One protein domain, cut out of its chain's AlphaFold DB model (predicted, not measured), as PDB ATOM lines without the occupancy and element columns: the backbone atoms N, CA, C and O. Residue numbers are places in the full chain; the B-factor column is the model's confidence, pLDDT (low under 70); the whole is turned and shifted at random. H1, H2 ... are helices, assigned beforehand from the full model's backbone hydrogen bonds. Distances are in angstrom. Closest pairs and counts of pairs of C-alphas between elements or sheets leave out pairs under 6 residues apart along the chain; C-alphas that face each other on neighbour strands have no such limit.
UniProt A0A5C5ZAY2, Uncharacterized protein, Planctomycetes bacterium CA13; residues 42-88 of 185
ATOM      1  N   ARG A  42     255.048 279.324 234.292       49.59
ATOM      2  CA  ARG A  42     254.888 280.668 234.902       49.59
ATOM      3  C   ARG A  42     254.192 280.560 236.273       49.59
ATOM      4  O   ARG A  42     253.147 281.160 236.500       49.59
ATOM      5  N   LEU A  43     254.770 279.794 237.199       53.25
ATOM      6  CA  LEU A  43     254.360 279.847 238.597       53.25
ATOM      7  C   LEU A  43     254.452 281.305 239.065       53.25
ATOM      8  O   LEU A  43     255.444 281.973 238.734       53.25
ATOM      9  N   PRO A  44     253.443 281.802 239.803       56.25
ATOM     10  CA  PRO A  44     253.461 283.165 240.299       56.25
ATOM     11  C   PRO A  44     254.735 283.407 241.113       56.25
ATOM     12  O   PRO A  44     255.257 282.504 241.774       56.25
ATOM     13  N   GLU A  45     255.257 284.630 241.032       55.19
ATOM     14  CA  GLU A  45     256.529 285.038 241.644       55.19
ATOM     15  C   GLU A  45     256.594 284.657 243.136       55.19
ATOM     16  O   GLU A  45     257.624 284.187 243.620       55.19
ATOM     17  N   SER A  46     255.462 284.760 243.842       56.44
ATOM     18  CA  SER A  46     255.303 284.346 245.242       56.44
ATOM     19  C   SER A  46     255.633 282.867 245.473       56.44
ATOM     20  O   SER A  46     256.344 282.531 246.419       56.44
ATOM     21  N   TYR A  47     255.191 281.990 244.573       51.44
ATOM     22  CA  TYR A  47     255.427 280.549 244.638       51.44
ATOM     23  C   TYR A  47     256.901 280.223 244.345       51.44
ATOM     24  O   TYR A  47     257.539 279.462 245.067       51.44
ATOM     25  N   ARG A  48     257.505 280.873 243.342       54.88
ATOM     26  CA  ARG A  48     258.925 280.665 242.984       54.88
ATOM     27  C   ARG A  48     259.907 281.158 244.046       54.88
ATOM     28  O   ARG A  48     260.983 280.567 244.185       54.88
ATOM     29  N   ARG A  49     259.550 282.222 244.774       54.97
ATOM     30  CA  ARG A  49     260.338 282.768 245.888       54.97
ATOM     31  C   ARG A  49     260.354 281.831 247.093       54.97
ATOM     32  O   ARG A  49     261.411 281.666 247.688       54.97
ATOM     33  N   SER A  50     259.225 281.187 247.398       52.34
ATOM     34  CA  SER A  50     259.097 280.293 248.559       52.34
ATOM     35  C   SER A  50     259.869 278.976 248.405       52.34
ATOM     36  O   SER A  50     260.533 278.543 249.336       52.34
ATOM     37  N   TYR A  51     259.853 278.351 247.221       54.25
ATOM     38  CA  TYR A  51     260.471 277.023 247.056       54.25
ATOM     39  C   TYR A  51     261.984 277.037 246.787       54.25
ATOM     40  O   TYR A  51     262.644 276.021 246.986       54.25
ATOM     41  N   ASN A  52     262.558 278.164 246.350       64.06
ATOM     42  CA  ASN A  52     264.012 278.280 246.146       64.06
ATOM     43  C   ASN A  52     264.749 278.904 247.340       64.06
ATOM     44  O   ASN A  52     265.982 278.897 247.360       64.06
ATOM     45  N   ARG A  53     264.020 279.465 248.313       72.75
ATOM     46  CA  ARG A  53     264.586 280.102 249.501       72.75
ATOM     47  C   ARG A  53     263.678 279.837 250.709       72.75
ATOM     48  O   ARG A  53     262.561 280.350 250.717       72.75
ATOM     49  N   PRO A  54     264.139 279.096 251.729       79.12
ATOM     50  CA  PRO A  54     263.383 278.950 252.970       79.12
ATOM     51  C   PRO A  54     263.196 280.312 253.655       79.12
ATOM     52  O   PRO A  54     263.891 281.285 253.356       79.12
ATOM     53  N   THR A  55     262.253 280.411 254.591       85.19
ATOM     54  CA  THR A  55     262.143 281.609 255.437       85.19
ATOM     55  C   THR A  55     263.395 281.749 256.305       85.19
ATOM     56  O   THR A  55     264.033 280.752 256.640       85.19
ATOM     57  N   TYR A  56     263.764 282.977 256.683       87.31
ATOM     58  CA  TYR A  56     264.982 283.203 257.472       87.31
ATOM     59  C   TYR A  56     264.961 282.424 258.795       87.31
ATOM     60  O   TYR A  56     265.897 281.689 259.103       87.31
ATOM     61  N   LEU A  57     263.853 282.519 259.539       87.44
ATOM     62  CA  LEU A  57     263.698 281.824 260.815       87.44
ATOM     63  C   LEU A  57     263.615 280.301 260.637       87.44
ATOM     64  O   LEU A  57     264.303 279.568 261.342       87.44
ATOM     65  N   GLY A  58     262.825 279.825 259.667       86.62
ATOM     66  CA  GLY A  58     262.680 278.392 259.396       86.62
ATOM     67  C   GLY A  58     263.997 277.755 258.963       86.62
ATOM     68  O   GLY A  58     264.384 276.714 259.481       86.62
ATOM     69  N   GLY A  59     264.744 278.431 258.092       88.56
ATOM     70  CA  GLY A  59     266.060 277.988 257.655       88.56
ATOM     71  C   GLY A  59     267.105 277.982 258.773       88.56
ATOM     72  O   GLY A  59     267.886 277.037 258.860       88.56
ATOM     73  N   LYS A  60     267.083 278.969 259.679       92.25
ATOM     74  CA  LYS A  60     267.965 279.007 260.857       92.25
ATOM     75  C   LYS A  60     267.673 277.860 261.829       92.25
ATOM     76  O   LYS A  60     268.605 277.249 262.348       92.25
ATOM     77  N   ILE A  61     266.397 277.540 262.049       92.62
ATOM     78  CA  ILE A  61     265.979 276.386 262.860       92.62
ATOM     79  C   ILE A  61     266.402 275.079 262.179       92.62
ATOM     80  O   ILE A  61     267.046 274.242 262.808       92.62
ATOM     81  N   ALA A  62     266.118 274.929 260.883       89.00
ATOM     82  CA  ALA A  62     266.508 273.754 260.108       89.00
ATOM     83  C   ALA A  62     268.028 273.540 260.119       89.00
ATOM     84  O   ALA A  62     268.481 272.409 260.258       89.00
ATOM     85  N   TYR A  63     268.821 274.613 260.040       92.88
ATOM     86  CA  TYR A  63     270.280 274.544 260.120       92.88
ATOM     87  C   TYR A  63     270.782 274.053 261.481       92.88
ATOM     88  O   TYR A  63     271.747 273.295 261.529       92.88
ATOM     89  N   LYS A  64     270.111 274.430 262.577       94.25
ATOM     90  CA  LYS A  64     270.445 273.941 263.924       94.25
ATOM     91  C   LYS A  64     270.063 272.475 264.139       94.25
ATOM     92  O   LYS A  64     270.830 271.744 264.749       94.25
ATOM     93  N   ILE A  65     268.896 272.051 263.652       94.12
ATOM     94  CA  ILE A  65     268.393 270.680 263.854       94.12
ATOM     95  C   ILE A  65     269.089 269.691 262.911       94.12
ATOM     96  O   ILE A  65     269.512 268.616 263.324       94.12
ATOM     97  N   ALA A  66     269.180 270.041 261.628       92.56
ATOM     98  CA  ALA A  66     269.670 269.172 260.567       92.56
ATOM     99  C   ALA A  66     270.458 269.996 259.532       92.56
ATOM    100  O   ALA A  66     269.922 270.329 258.467       92.56
ATOM    101  N   PRO A  67     271.740 270.310 259.794       90.88
ATOM    102  CA  PRO A  67     272.541 271.172 258.924       90.88
ATOM    103  C   PRO A  67     272.719 270.599 257.514       90.88
ATOM    104  O   PRO A  67     272.780 271.353 256.549       90.88
ATOM    105  N   SER A  68     272.741 269.271 257.363       91.06
ATOM    106  CA  SER A  68     272.823 268.595 256.061       91.06
ATOM    107  C   SER A  68     271.498 268.555 255.291       91.06
ATOM    108  O   SER A  68     271.477 268.116 254.138       91.06
ATOM    109  N   SER A  69     270.391 269.008 255.890       85.88
ATOM    110  CA  SER A  69     269.099 269.050 255.210       85.88
ATOM    111  C   SER A  69     269.128 270.012 254.021       85.88
ATOM    112  O   SER A  69     269.859 271.008 253.988       85.88
ATOM    113  N   GLN A  70     268.298 269.721 253.020       83.62
ATOM    114  CA  GLN A  70     268.194 270.553 251.824       83.62
ATOM    115  C   GLN A  70     267.807 271.998 252.170       83.62
ATOM    116  O   GLN A  70     268.352 272.933 251.583       83.62
ATOM    117  N   GLU A  71     266.908 272.179 253.140       80.31
ATOM    118  CA  GLU A  71     266.451 273.492 253.595       80.31
ATOM    119  C   GLU A  71     267.553 274.257 254.330       80.31
ATOM    120  O   GLU A  71     267.795 275.418 254.008       80.31
ATOM    121  N   ALA A  72     268.289 273.604 255.234       87.50
ATOM    122  CA  ALA A  72     269.436 274.202 255.916       87.50
ATOM    123  C   ALA A  72     270.512 274.667 254.927       87.50
ATOM    124  O   ALA A  72     270.992 275.799 254.995       87.50
ATOM    125  N   MET A  73     270.849 273.826 253.950       89.62
ATOM    126  CA  MET A  73     271.825 274.157 252.912       89.62
ATOM    127  C   MET A  73     271.323 275.248 251.957       89.62
ATOM    128  O   MET A  73     272.114 276.043 251.440       89.62
ATOM    129  N   ALA A  74     270.021 275.306 251.679       86.12
ATOM    130  CA  ALA A  74     269.426 276.391 250.903       86.12
ATOM    131  C   ALA A  74     269.462 277.715 251.681       86.12
ATOM    132  O   ALA A  74     269.876 278.731 251.120       86.12
ATOM    133  N   TRP A  75     269.112 277.689 252.972       89.50
ATOM    134  CA  TRP A  75     269.185 278.840 253.869       89.50
ATOM    135  C   TRP A  75     270.611 279.364 253.988       89.50
ATOM    136  O   TRP A  75     270.844 280.532 253.696       89.50
ATOM    137  N   HIS A  76     271.569 278.493 254.309       91.56
ATOM    138  CA  HIS A  76     272.973 278.850 254.492       91.56
ATOM    139  C   HIS A  76     273.536 279.566 253.259       91.56
ATOM    140  O   HIS A  76     274.162 280.619 253.364       91.56
ATOM    141  N   ARG A  77     273.256 279.048 252.057       88.06
ATOM    142  CA  ARG A  77     273.694 279.687 250.808       88.06
ATOM    143  C   ARG A  77     272.972 281.001 250.509       88.06
ATOM    144  O   ARG A  77     273.543 281.831 249.806       88.06
ATOM    145  N   ALA A  78     271.719 281.151 250.932       84.81
ATOM    146  CA  ALA A  78     270.951 282.381 250.759       84.81
ATOM    147  C   ALA A  78     271.426 283.477 251.724       84.81
ATOM    148  O   ALA A  78     271.548 284.629 251.312       84.81
ATOM    149  N   GLU A  79     271.765 283.096 252.956       89.75
ATOM    150  CA  GLU A  79     272.319 283.972 253.988       89.75
ATOM    151  C   GLU A  79     273.660 284.563 253.550       89.75
ATOM    152  O   GLU A  79     273.807 285.776 253.473       89.75
ATOM    153  N   HIS A  80     274.591 283.716 253.097       88.81
ATOM    154  CA  HIS A  80     275.901 284.149 252.584       88.81
ATOM    155  C   HIS A  80     275.814 285.023 251.323       88.81
ATOM    156  O   HIS A  80     276.790 285.651 250.927       88.81
ATOM    157  N   ARG A  81     274.656 285.042 250.655       83.88
ATOM    158  CA  ARG A  81     274.388 285.890 249.487       83.88
ATOM    159  C   ARG A  81     273.615 287.163 249.838       83.88
ATOM    160  O   ARG A  81     273.217 287.874 248.910       83.88
ATOM    161  N   CYS A  82     273.375 287.419 251.128       86.38
ATOM    162  CA  CYS A  82     272.557 288.520 251.641       86.38
ATOM    163  C   CYS A  82     271.167 288.563 250.984       86.38
ATOM    164  O   CYS A  82     270.620 289.625 250.686       86.38
ATOM    165  N   ALA A  83     270.599 287.390 250.679       81.00
ATOM    166  CA  ALA A  83     269.333 287.308 249.956       81.00
ATOM    167  C   ALA A  83     268.139 287.746 250.820       81.00
ATOM    168  O   ALA A  83     267.082 288.051 250.274       81.00
ATOM    169  N   TYR A  84     268.276 287.751 252.148       82.38
ATOM    170  CA  TYR A  84     267.216 288.166 253.070       82.38
ATOM    171  C   TYR A  84     267.160 289.682 253.283       82.38
ATOM    172  O   TYR A  84     266.070 290.195 253.515       82.38
ATOM    173  N   ASP A  85     268.282 290.385 253.111       83.56
ATOM    174  CA  ASP A  85     268.378 291.832 253.343       83.56
ATOM    175  C   ASP A  85     267.764 292.649 252.202       83.56
ATOM    176  O   ASP A  85     267.269 293.757 252.401       83.56
ATOM    177  N   LYS A  86     267.794 292.107 250.978       71.25
ATOM    178  CA  LYS A  86     267.356 292.804 249.767       71.25
ATOM    179  C   LYS A  86     266.198 292.062 249.107       71.25
ATOM    180  O   LYS A  86     266.267 290.855 248.870       71.25
ATOM    181  N   CYS A  87     265.134 292.786 248.757       67.75
ATOM    182  CA  CYS A  87     264.001 292.264 247.980       67.75
ATOM    183  C   CYS A  87     264.354 292.119 246.490       67.75
ATOM    184  O   CYS A  87     263.716 292.699 245.614       67.75
ATOM    185  N   GLU A  88     265.390 291.341 246.197       66.50
ATOM    186  CA  GLU A  88     265.836 291.084 244.834       66.50
ATOM    187  C   GLU A  88     265.181 289.839 244.228       66.50
ATOM    188  O   GLU A  88     264.659 288.962 244.922       66.50
TER     189      GLU A  88
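This is residues 42 to 88 of the 185 residues of an uncharacterized protein of Planctomycetes bacterium CA13 (UniProt A0A5C5ZAY2). What does one see first? Two helices, H2 and H3, pack crosswise into a small body, and a short helical arm, H1, leads into it; residues 42 to 50, of which 45 to 50 belong to H1, stick out. After H3, a tail of residues 80 to 88 with no named element turns back toward the side where H1 lies. What is it made of? The printed part has 47 residues with three named helices, H1, H2, H3 in chain order, and no named strand; the class is all helix. How large is it? It is compact, with a radius of gyration of the C-alphas of 10.8 A, yet elongated, spanning 32 by 20 by 14 A.

Where is the first helix? H1 is residues 45 to 52, 11.0 A long, from C-alpha 45 at (256.529, 285.038, 241.644). Where are the others? H2 is residues 56 to 65, 14.5 A long. H3 is residues 70 to 79, 14.2 A long, ending with C-alpha 79 at (272.319, 283.972, 253.988).

What is near H1? H1 and H2 are apart. H1 and H3 are close but not clearly touching, the closest C-alphas, of Asn 52 and Ala 74, being 7.5 A apart. They run opposite ways at a steep tilt of 69 degrees, only just short of about perpendicular. How do H2 and H3 stand? They touch, the closest C-alphas, of Tyr 63 and Ala 72, being 4.3 A apart. They run opposite ways at a steep tilt of 52 degrees. What do the backbones show? In H2 and H3 every O i to N i+4 pair is within hydrogen-bond range; in H1, 3 of 4 are.

How far does it reach? The two C-alphas farthest apart, of Arg 42 and Lys 64, are 33.6 A apart. Is it continuous? The printed part has no cut, and both links, H1 to H2 and H2 to H3, are tight. Where is confidence low? The model's pLDDT is under 70 at residues 42 to 52 and 87 to 88.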